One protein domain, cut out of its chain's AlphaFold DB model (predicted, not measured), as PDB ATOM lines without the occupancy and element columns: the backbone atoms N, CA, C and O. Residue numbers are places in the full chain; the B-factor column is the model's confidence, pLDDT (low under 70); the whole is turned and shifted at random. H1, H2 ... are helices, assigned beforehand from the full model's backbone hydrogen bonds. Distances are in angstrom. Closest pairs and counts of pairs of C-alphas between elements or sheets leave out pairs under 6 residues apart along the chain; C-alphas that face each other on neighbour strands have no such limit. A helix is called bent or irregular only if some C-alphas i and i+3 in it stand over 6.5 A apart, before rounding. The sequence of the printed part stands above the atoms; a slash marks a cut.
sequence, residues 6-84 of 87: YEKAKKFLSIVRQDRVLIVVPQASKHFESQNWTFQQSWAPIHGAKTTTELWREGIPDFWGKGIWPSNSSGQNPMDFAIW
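Overview. This is residues 6 to 84 of the 87 residues of an uncharacterized protein of Heterorhabditis bacteriophora (UniProt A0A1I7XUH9). A long bent helix, H1, runs along the length of the domain, and a short helix, H2, lies side by side with its first arm, H1a, while a third short helix, H3, sits away from both at the end of a long link. The link from H1 folds back to reach the beginning of H2, and the link after H2 runs past it, paired with it in one short parallel stretch, residues 38 to 39 with 62 to 63, before going on to H3. The printed part has 79 residues, with three named helices in the order H1, H2, H3 and no named strand; the class is all helix, with 41 residues in the helices. The whole is compact, with a radius of gyration of the C-alphas of 13.2 A, and the C-alphas span 35 by 30 by 23 A.

Along the chain. H1 covers residues 6 to 32 and was assigned as one helix by its hydrogen bonds, but it is bent: C-alphas 22 and 25 are 7.1 A apart. Its arm H1a, residues 6 to 22, begins with C-alpha 6 at (19.732, -5.172, 54.699) and is 24.3 A long from first to last C-alpha. Its arm H1b, residues 25 to 32, is 10.3 A long and ends with C-alpha 32 at (35.712, -10.403, 22.912). H2, residues 50 to 57, is 10.5 A long. H3, residues 78 to 83, is 6.8 A long and ends with C-alpha 83 at (23.343, 6.061, 25.972). H3 is neither bent nor irregular, but only just: C-alphas 80 and 83 are 6.2 A apart.

Arrangement. The lines of H1a and H1b stand at a steep tilt of 42 degrees. H1a touches H2 with its residues 13 to 17 alone; the closest C-alphas, those of Leu 13 and Thr 52, are 6.9 A apart. H1a and H2 run the same way at a shallow tilt of 4 degrees, with their centres 11.5 A apart. H1b and H2 are apart. H3 is apart from H1a, H1b and H2. In H1a, H1b, H2 and H3 every O i to N i+4 pair is within hydrogen-bond range.

Size, cuts and confidence. The two C-alphas farthest apart, those of Tyr 6 and Ser 34, are 38.5 A from each other. The printed part runs from residue 6 to 84 with no cut. Both links are long: 17 residues between H1 and H2, and 20 between H2 and H3. The mean pLDDT of the printed part is 85.4, and residues 70 to 75, in the link from H2 to H3, are under 70.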
ATOM      1  N   TYR A   6      18.957  -3.941  54.816       84.12
ATOM      2  CA  TYR A   6      19.732  -5.172  54.699       84.12
ATOM      3  C   TYR A   6      19.089  -6.177  53.734       84.12
ATOM      4  O   TYR A   6      19.773  -6.700  52.857       84.12
ATOM      5  N   GLU A   7      17.772  -6.364  53.803       87.81
ATOM      6  CA  GLU A   7      17.045  -7.218  52.851       87.81
ATOM      7  C   GLU A   7      17.127  -6.671  51.423       87.81
ATOM      8  O   GLU A   7      17.321  -7.419  50.461       87.81
ATOM      9  N   LYS A   8      17.087  -5.340  51.274       85.31
ATOM     10  CA  LYS A   8      17.325  -4.693  49.979       85.31
ATOM     11  C   LYS A   8      18.736  -4.999  49.462       85.31
ATOM     12  O   LYS A   8      18.874  -5.419  48.318       85.31
ATOM     13  N   ALA A   9      19.768  -4.846  50.294       85.50
ATOM     14  CA  ALA A   9      21.153  -5.121  49.901       85.50
ATOM     15  C   ALA A   9      21.370  -6.585  49.477       85.50
ATOM     16  O   ALA A   9      21.998  -6.832  48.449       85.50
ATOM     17  N   LYS A  10      20.792  -7.545  50.210       86.75
ATOM     18  CA  LYS A  10      20.819  -8.971  49.843       86.75
ATOM     19  C   LYS A  10      20.193  -9.237  48.481       86.75
ATOM     20  O   LYS A  10      20.805  -9.902  47.648       86.75
ATOM     21  N   LYS A  11      18.992  -8.702  48.246       89.31
ATOM     22  CA  LYS A  11      18.283  -8.880  46.973       89.31
ATOM     23  C   LYS A  11      19.106  -8.346  45.803       89.31
ATOM     24  O   LYS A  11      19.259  -9.034  44.802       89.31
ATOM     25  N   PHE A  12      19.681  -7.156  45.948       86.75
ATOM     26  CA  PHE A  12      20.542  -6.575  44.918       86.75
ATOM     27  C   PHE A  12      21.815  -7.386  44.676       86.75
ATOM     28  O   PHE A  12      22.156  -7.628  43.524       86.75
ATOM     29  N   LEU A  13      22.496  -7.855  45.726       86.62
ATOM     30  CA  LEU A  13      23.671  -8.715  45.559       86.62
ATOM     31  C   LEU A  13      23.322 -10.004  44.801       86.62
ATOM     32  O   LEU A  13      24.101 -10.447  43.960       86.62
ATOM     33  N   SER A  14      22.149 -10.587  45.063       87.50
ATOM     34  CA  SER A  14      21.654 -11.746  44.313       87.50
ATOM     35  C   SER A  14      21.438 -11.431  42.833       87.50
ATOM     36  O   SER A  14      21.801 -12.248  41.994       87.50
ATOM     37  N   ILE A  15      20.886 -10.256  42.515       88.75
ATOM     38  CA  ILE A  15      20.692  -9.806  41.129       88.75
ATOM     39  C   ILE A  15      22.048  -9.651  40.435       88.75
ATOM     40  O   ILE A  15      22.270 -10.262  39.401       88.75
ATOM     41  N   VAL A  16      23.003  -8.948  41.054       87.50
ATOM     42  CA  VAL A  16      24.349  -8.764  40.479       87.50
ATOM     43  C   VAL A  16      25.049 -10.104  40.232       87.50
ATOM     44  O   VAL A  16      25.702 -10.286  39.207       87.50
ATOM     45  N   ARG A  17      24.896 -11.072  41.144       88.06
ATOM     46  CA  ARG A  17      25.416 -12.435  40.952       88.06
ATOM     47  C   ARG A  17      24.781 -13.129  39.748       88.06
ATOM     48  O   ARG A  17      25.504 -13.749  38.973       88.06
ATOM     49  N   GLN A  18      23.460 -13.037  39.606       89.75
ATOM     50  CA  GLN A  18      22.735 -13.642  38.487       89.75
ATOM     51  C   GLN A  18      23.117 -12.988  37.158       89.75
ATOM     52  O   GLN A  18      23.510 -13.701  36.238       89.75
ATOM     53  N   ASP A  19      23.107 -11.658  37.078       89.25
ATOM     54  CA  ASP A  19      23.443 -10.910  35.861       89.25
ATOM     55  C   ASP A  19      24.876 -11.190  35.402       89.25
ATOM     56  O   ASP A  19      25.126 -11.399  34.214       89.25
ATOM     57  N   ARG A  20      25.827 -11.272  36.342       89.38
ATOM     58  CA  ARG A  20      27.213 -11.648  36.037       89.38
ATOM     59  C   ARG A  20      27.288 -12.991  35.316       89.38
ATOM     60  O   ARG A  20      27.957 -13.094  34.291       89.38
ATOM     61  N   VAL A  21      26.647 -14.016  35.878       88.50
ATOM     62  CA  VAL A  21      26.758 -15.405  35.403       88.50
ATOM     63  C   VAL A  21      25.948 -15.635  34.133       88.50
ATOM     64  O   VAL A  21      26.405 -16.350  33.247       88.50
ATOM     65  N   LEU A  22      24.757 -15.049  34.041       91.69
ATOM     66  CA  LEU A  22      23.817 -15.325  32.956       91.69
ATOM     67  C   LEU A  22      23.989 -14.390  31.758       91.69
ATOM     68  O   LEU A  22      23.651 -14.778  30.644       91.69
ATOM     69  N   ILE A  23      24.492 -13.172  31.977       94.00
ATOM     70  CA  ILE A  23      24.510 -12.123  30.954       94.00
ATOM     71  C   ILE A  23      25.940 -11.673  30.679       94.00
ATOM     72  O   ILE A  23      26.449 -11.907  29.585       94.00
ATOM     73  N   VAL A  24      26.604 -11.056  31.662       92.62
ATOM     74  CA  VAL A  24      27.848 -10.308  31.415       92.62
ATOM     75  C   VAL A  24      28.975 -11.223  30.948       92.62
ATOM     76  O   VAL A  24      29.545 -10.979  29.890       92.62
ATOM     77  N   VAL A  25      29.290 -12.283  31.700       92.50
ATOM     78  CA  VAL A  25      30.409 -13.174  31.354       92.50
ATOM     79  C   VAL A  25      30.157 -13.903  30.028       92.50
ATOM     80  O   VAL A  25      31.017 -13.807  29.155       92.50
ATOM     81  N   PRO A  26      28.998 -14.557  29.795       94.12
ATOM     82  CA  PRO A  26      28.748 -15.231  28.521       94.12
ATOM     83  C   PRO A  26      28.783 -14.288  27.314       94.12
ATOM     84  O   PRO A  26      29.355 -14.637  26.279       94.12
ATOM     85  N   GLN A  27      28.197 -13.091  27.428       95.38
ATOM     86  CA  GLN A  27      28.205 -12.128  26.327       95.38
ATOM     87  C   GLN A  27      29.601 -11.576  26.064       95.38
ATOM     88  O   GLN A  27      30.005 -11.508  24.906       95.38
ATOM     89  N   ALA A  28      30.353 -11.238  27.111       94.06
ATOM     90  CA  ALA A  28      31.714 -10.746  26.963       94.06
ATOM     91  C   ALA A  28      32.633 -11.816  26.361       94.06
ATOM     92  O   ALA A  28      33.350 -11.525  25.410       94.06
ATOM     93  N   SER A  29      32.553 -13.067  26.826       92.50
ATOM     94  CA  SER A  29      33.309 -14.181  26.240       92.50
ATOM     95  C   SER A  29      32.959 -14.414  24.773       92.50
ATOM     96  O   SER A  29      33.845 -14.696  23.975       92.50
ATOM     97  N   LYS A  30      31.686 -14.273  24.387       95.44
ATOM     98  CA  LYS A  30      31.274 -14.390  22.983       95.44
ATOM     99  C   LYS A  30      31.761 -13.217  22.129       95.44
ATOM    100  O   LYS A  30      32.074 -13.418  20.965       95.44
ATOM    101  N   HIS A  31      31.747 -12.002  22.670       96.31
ATOM    102  CA  HIS A  31      32.032 -10.787  21.907       96.31
ATOM    103  C   HIS A  31      33.529 -10.503  21.777       96.31
ATOM    104  O   HIS A  31      33.991 -10.132  20.703       96.31
ATOM    105  N   PHE A  32      34.277 -10.672  22.866       95.19
ATOM    106  CA  PHE A  32      35.712 -10.403  22.912       95.19
ATOM    107  C   PHE A  32      36.557 -11.655  22.650       95.19
ATOM    108  O   PHE A  32      37.753 -11.530  22.407       95.19
ATOM    109  N   GLU A  33      35.951 -12.847  22.658       92.69
ATOM    110  CA  GLU A  33      36.621 -14.130  22.436       92.69
ATOM    111  C   GLU A  33      37.833 -14.310  23.369       92.69
ATOM    112  O   GLU A  33      37.674 -14.468  24.580       92.69
ATOM    113  N   SER A  34      39.044 -14.286  22.812       91.44
ATOM    114  CA  SER A  34      40.313 -14.408  23.533       91.44
ATOM    115  C   SER A  34      40.902 -13.068  23.982       91.44
ATOM    116  O   SER A  34      41.934 -13.051  24.654       91.44
ATOM    117  N   GLN A  35      40.285 -11.943  23.614       94.75
ATOM    118  CA  GLN A  35      40.776 -10.616  23.965       94.75
ATOM    119  C   GLN A  35      40.411 -10.254  25.405       94.75
ATOM    120  O   GLN A  35      39.305 -10.513  25.886       94.75
ATOM    121  N   ASN A  36      41.348  -9.591  26.084       93.12
ATOM    122  CA  ASN A  36      41.082  -9.009  27.390       93.12
ATOM    123  C   ASN A  36      40.094  -7.850  27.263       93.12
ATOM    124  O   ASN A  36      40.141  -7.062  26.319       93.12
ATOM    125  N   TRP A  37      39.233  -7.724  28.265       94.06
ATOM    126  CA  TRP A  37      38.242  -6.667  28.362       94.06
ATOM    127  C   TRP A  37      38.158  -6.174  29.801       94.06
ATOM    128  O   TRP A  37      38.452  -6.903  30.748       94.06
ATOM    129  N   THR A  38      37.735  -4.927  29.963       92.31
ATOM    130  CA  THR A  38      37.608  -4.307  31.278       92.31
ATOM    131  C   THR A  38      36.152  -3.979  31.544       92.31
ATOM    132  O   THR A  38      35.530  -3.213  30.807       92.31
ATOM    133  N   PHE A  39      35.593  -4.539  32.614       91.00
ATOM    134  CA  PHE A  39      34.235  -4.216  33.038       91.00
ATOM    135  C   PHE A  39      34.159  -2.819  33.659       91.00
ATOM    136  O   PHE A  39      34.929  -2.487  34.564       91.00
ATOM    137  N   GLN A  40      33.185  -2.023  33.223       88.88
ATOM    138  CA  GLN A  40      32.922  -0.684  33.743       88.88
ATOM    139  C   GLN A  40      31.486  -0.596  34.278       88.88
ATOM    140  O   GLN A  40      30.540  -1.011  33.615       88.88
ATOM    141  N   GLN A  41      31.325  -0.046  35.483       84.44
ATOM    142  CA  GLN A  41      30.031   0.262  36.103       84.44
ATOM    143  C   GLN A  41      30.165   1.500  37.002       84.44
ATOM    144  O   GLN A  41      31.274   1.852  37.411       84.44
ATOM    145  N   SER A  42      29.041   2.127  37.362       80.50
ATOM    146  CA  SER A  42      29.041   3.229  38.330       80.50
ATOM    147  C   SER A  42      29.442   2.754  39.735       80.50
ATOM    148  O   SER A  42      29.179   1.616  40.128       80.50
ATOM    149  N   TRP A  43      30.042   3.637  40.539       79.12
ATOM    150  CA  TRP A  43      30.438   3.348  41.930       79.12
ATOM    151  C   TRP A  43      29.370   3.721  42.962       79.12
ATOM    152  O   TRP A  43      29.690   4.102  44.091       79.12
ATOM    153  N   ALA A  44      28.085   3.585  42.608       79.19
ATOM    154  CA  ALA A  44      27.018   3.723  43.598       79.19
ATOM    155  C   ALA A  44      27.264   2.751  44.776       79.19
ATOM    156  O   ALA A  44      27.868   1.690  44.576       79.19
ATOM    157  N   PRO A  45      26.798   3.055  46.003       82.00
ATOM    158  CA  PRO A  45      27.234   2.356  47.218       82.00
ATOM    159  C   PRO A  45      27.166   0.821  47.173       82.00
ATOM    160  O   PRO A  45      27.959   0.153  47.831       82.00
ATOM    161  N   ILE A  46      26.242   0.252  46.394       80.75
ATOM    162  CA  ILE A  46      26.077  -1.198  46.259       80.75
ATOM    163  C   ILE A  46      27.061  -1.852  45.282       80.75
ATOM    164  O   ILE A  46      27.559  -2.944  45.554       80.75
ATOM    165  N   HIS A  47      27.388  -1.168  44.184       82.06
ATOM    166  CA  HIS A  47      28.447  -1.568  43.255       82.06
ATOM    167  C   HIS A  47      29.816  -1.440  43.929       82.06
ATOM    168  O   HIS A  47      30.698  -2.264  43.712       82.06
ATOM    169  N   GLY A  48      29.933  -0.456  44.831       81.31
ATOM    170  CA  GLY A  48      31.106  -0.212  45.658       81.31
ATOM    171  C   GLY A  48      31.306  -1.130  46.857       81.31
ATOM    172  O   GLY A  48      32.335  -1.033  47.528       81.31
ATOM    173  N   ALA A  49      30.345  -2.004  47.159       86.25
ATOM    174  CA  ALA A  49      30.459  -2.921  48.282       86.25
ATOM    175  C   ALA A  49      31.586  -3.937  48.044       86.25
ATOM    176  O   ALA A  49      31.790  -4.415  46.923       86.25
ATOM    177  N   LYS A  50      32.287  -4.317  49.120       87.44
ATOM    178  CA  LYS A  50      33.375  -5.306  49.075       87.44
ATOM    179  C   LYS A  50      32.915  -6.615  48.424       87.44
ATOM    180  O   LYS A  50      33.549  -7.075  47.485       87.44
ATOM    181  N   THR A  51      31.745  -7.115  48.827       87.88
ATOM    182  CA  THR A  51      31.146  -8.339  48.277       87.88
ATOM    183  C   THR A  51      30.887  -8.252  46.775       87.88
ATOM    184  O   THR A  51      31.083  -9.230  46.068       87.88
ATOM    185  N   THR A  52      30.455  -7.095  46.266       86.81
ATOM    186  CA  THR A  52      30.237  -6.888  44.827       86.81
ATOM    187  C   THR A  52      31.561  -6.796  44.072       86.81
ATOM    188  O   THR A  52      31.696  -7.344  42.985       86.81
ATOM    189  N   THR A  53      32.558  -6.139  44.659       87.75
ATOM    190  CA  THR A  53      33.884  -5.972  44.050       87.75
ATOM    191  C   THR A  53      34.628  -7.307  43.948       87.75
ATOM    192  O   THR A  53      35.243  -7.594  42.926       87.75
ATOM    193  N   GLU A  54      34.550  -8.140  44.986       89.50
ATOM    194  CA  GLU A  54      35.133  -9.489  45.003       89.50
ATOM    195  C   GLU A  54      34.489 -10.396  43.948       89.50
ATOM    196  O   GLU A  54      35.206 -11.073  43.219       89.50
ATOM    197  N   LEU A  55      33.164 -10.315  43.767       88.12
ATOM    198  CA  LEU A  55      32.475 -11.059  42.706       88.12
ATOM    199  C   LEU A  55      33.040 -10.757  41.315       88.12
ATOM    200  O   LEU A  55      33.205 -11.669  40.505       88.12
ATOM    201  N   TRP A  56      33.334  -9.493  41.015       89.94
ATOM    202  CA  TRP A  56      33.938  -9.137  39.733       89.94
ATOM    203  C   TRP A  56      35.396  -9.609  39.648       89.94
ATOM    204  O   TRP A  56      35.771 -10.208  38.648       89.94
ATOM    205  N   ARG A  57      36.192  -9.484  40.714       88.12
ATOM    206  CA  ARG A  57      37.588  -9.968  40.722       88.12
ATOM    207  C   ARG A  57      37.739 -11.460  40.412       88.12
ATOM    208  O   ARG A  57      38.708 -11.840  39.772       88.12
ATOM    209  N   GLU A  58      36.807 -12.300  40.852       87.00
ATOM    210  CA  GLU A  58      36.947 -13.764  40.791       87.00
ATOM    211  C   GLU A  58      36.605 -14.408  39.433       87.00
ATOM    212  O   GLU A  58      36.462 -15.624  39.349       87.00
ATOM    213  N   GLY A  59      36.421 -13.657  38.341       80.38
ATOM    214  CA  GLY A  59      36.128 -14.332  37.064       80.38
ATOM    215  C   GLY A  59      35.866 -13.464  35.853       80.38
ATOM    216  O   GLY A  59      35.127 -13.884  34.967       80.38
ATOM    217  N   ILE A  60      36.457 -12.274  35.820       89.56
ATOM    218  CA  ILE A  60      36.592 -11.484  34.597       89.56
ATOM    219  C   ILE A  60      38.033 -10.961  34.510       89.56
ATOM    220  O   ILE A  60      38.673 -10.822  35.553       89.56
ATOM    221  N   PRO A  61      38.563 -10.722  33.296       92.00
ATOM    222  CA  PRO A  61      39.973 -10.385  33.107       92.00
ATOM    223  C   PRO A  61      40.375  -9.075  33.788       92.00
ATOM    224  O   PRO A  61      41.451  -9.008  34.378       92.00
ATOM    225  N   ASP A  62      39.515  -8.058  33.749       92.44
ATOM    226  CA  ASP A  62      39.756  -6.790  34.430       92.44
ATOM    227  C   ASP A  62      38.445  -6.052  34.747       92.44
ATOM    228  O   ASP A  62      37.416  -6.254  34.097       92.44
ATOM    229  N   PHE A  63      38.465  -5.173  35.747       89.75
ATOM    230  CA  PHE A  63      37.345  -4.289  36.066       89.75
ATOM    231  C   PHE A  63      37.834  -2.955  36.630       89.75
ATOM    232  O   PHE A  63      38.806  -2.879  37.385       89.75
ATOM    233  N   TRP A  64      37.102  -1.884  36.341       87.75
ATOM    234  CA  TRP A  64      37.458  -0.563  36.836       87.75
ATOM    235  C   TRP A  64      37.083  -0.355  38.290       87.75
ATOM    236  O   TRP A  64      35.955   0.032  38.575       87.75
ATOM    237  N   GLY A  65      38.053  -0.557  39.182       81.25
ATOM    238  CA  GLY A  65      37.949  -0.344  40.624       81.25
ATOM    239  C   GLY A  65      37.569   1.080  41.058       81.25
ATOM    240  O   GLY A  65      37.653   2.042  40.298       81.25
ATOM    241  N   LYS A  66      37.208   1.218  42.343       76.31
ATOM    242  CA  LYS A  66      36.714   2.468  42.952       76.31
ATOM    243  C   LYS A  66      37.628   3.679  42.751       76.31
ATOM    244  O   LYS A  66      37.139   4.797  42.725       76.31
ATOM    245  N   GLY A  67      38.938   3.459  42.646       78.00
ATOM    246  CA  GLY A  67      39.922   4.531  42.476       78.00
ATOM    247  C   GLY A  67      40.053   5.068  41.049       78.00
ATOM    248  O   GLY A  67      40.743   6.060  40.863       78.00
ATOM    249  N   ILE A  68      39.429   4.424  40.056       81.12
ATOM    250  CA  ILE A  68      39.546   4.825  38.645       81.12
ATOM    251  C   ILE A  68      38.501   5.885  38.291       81.12
ATOM    252  O   ILE A  68      38.793   6.820  37.551       81.12
ATOM    253  N   TRP A  69      37.299   5.783  38.863       74.19
ATOM    254  CA  TRP A  69      36.254   6.779  38.660       74.19
ATOM    255  C   TRP A  69      36.413   7.957  39.630       74.19
ATOM    256  O   TRP A  69      36.411   7.745  40.846       74.19
ATOM    257  N   PRO A  70      36.457   9.211  39.148       67.94
ATOM    258  CA  PRO A  70      36.308  10.361  40.028       67.94
ATOM    259  C   PRO A  70      34.902  10.372  40.652       67.94
ATOM    260  O   PRO A  70      33.936   9.867  40.078       67.94
ATOM    261  N   SER A  71      34.768  10.922  41.860       65.56
ATOM    262  CA  SER A  71      33.453  11.054  42.510       65.56
ATOM    263  C   SER A  71      32.541  11.991  41.701       65.56
ATOM    264  O   SER A  71      33.025  12.975  41.152       65.56
ATOM    265  N   ASN A  72      31.230  11.707  41.642       63.94
ATOM    266  CA  ASN A  72      30.232  12.459  40.853       63.94
ATOM    267  C   ASN A  72      30.499  12.501  39.331       63.94
ATOM    268  O   ASN A  72      30.291  13.515  38.672       63.94
ATOM    269  N   SER A  73      30.945  11.382  38.760       61.44
ATOM    270  CA  SER A  73      31.399  11.258  37.369       61.44
ATOM    271  C   SER A  73      30.324  10.821  36.366       61.44
ATOM    272  O   SER A  73      30.640  10.133  35.397       61.44
ATOM    273  N   SER A  74      29.066  11.249  36.527       60.38
ATOM    274  CA  SER A  74      28.020  10.967  35.522       60.38
ATOM    275  C   SER A  74      28.423  11.433  34.114       60.38
ATOM    276  O   SER A  74      28.097  10.788  33.129       60.38
ATOM    277  N   GLY A  75      29.226  12.494  34.000       61.50
ATOM    278  CA  GLY A  75      29.777  12.946  32.716       61.50
ATOM    279  C   GLY A  75      30.876  12.061  32.111       61.50
ATOM    280  O   GLY A  75      31.354  12.371  31.028       61.50
ATOM    281  N   GLN A  76      31.320  11.003  32.794       70.62
ATOM    282  CA  GLN A  76      32.416  10.141  32.334       70.62
ATOM    283  C   GLN A  76      31.978   8.687  32.123       70.62
ATOM    284  O   GLN A  76      32.671   7.949  31.431       70.62
ATOM    285  N   ASN A  77      30.855   8.258  32.706       79.19
ATOM    286  CA  ASN A  77      30.280   6.942  32.450       79.19
ATOM    287  C   ASN A  77      29.608   6.940  31.067       79.19
ATOM    288  O   ASN A  77      28.613   7.649  30.901       79.19
ATOM    289  N   PRO A  78      30.082   6.138  30.093       82.06
ATOM    290  CA  PRO A  78      29.495   6.093  28.753       82.06
ATOM    291  C   PRO A  78      27.995   5.800  28.753       82.06
ATOM    292  O   PRO A  78      27.266   6.307  27.903       82.06
ATOM    293  N   MET A  79      27.509   5.035  29.737       86.38
ATOM    294  CA  MET A  79      26.073   4.800  29.884       86.38
ATOM    295  C   MET A  79      25.312   6.084  30.213       86.38
ATOM    296  O   MET A  79      24.268   6.316  29.619       86.38
ATOM    297  N   ASP A  80      25.838   6.925  31.105       82.75
ATOM    298  CA  ASP A  80      25.173   8.152  31.552       82.75
ATOM    299  C   ASP A  80      25.196   9.236  30.456       82.75
ATOM    300  O   ASP A  80      24.149   9.775  30.092       82.75
ATOM    301  N   PHE A  81      26.371   9.547  29.892       82.69
ATOM    302  CA  PHE A  81      26.512  10.689  28.974       82.69
ATOM    303  C   PHE A  81      26.177  10.383  27.507       82.69
ATOM    304  O   PHE A  81      25.876  11.312  26.761       82.69
ATOM    305  N   ALA A  82      26.261   9.123  27.059       86.00
ATOM    306  CA  ALA A  82      26.041   8.778  25.650       86.00
ATOM    307  C   ALA A  82      24.739   8.008  25.429       86.00
ATOM    308  O   ALA A  82      23.953   8.387  24.568       86.00
ATOM    309  N   ILE A  83      24.500   6.940  26.196       88.75
ATOM    310  CA  ILE A  83      23.343   6.061  25.972       88.75
ATOM    311  C   ILE A  83      22.080   6.632  26.615       88.75
ATOM    312  O   ILE A  83      21.079   6.835  25.939       88.75
ATOM    313  N   TRP A  84      22.111   6.922  27.913       86.75
ATOM    314  CA  TRP A  84      20.943   7.426  28.642       86.75
ATOM    315  C   TRP A  84      20.640   8.896  28.365       86.75
ATOM    316  O   TRP A  84      19.547   9.349  28.662       86.75
TER     317      TRP A  84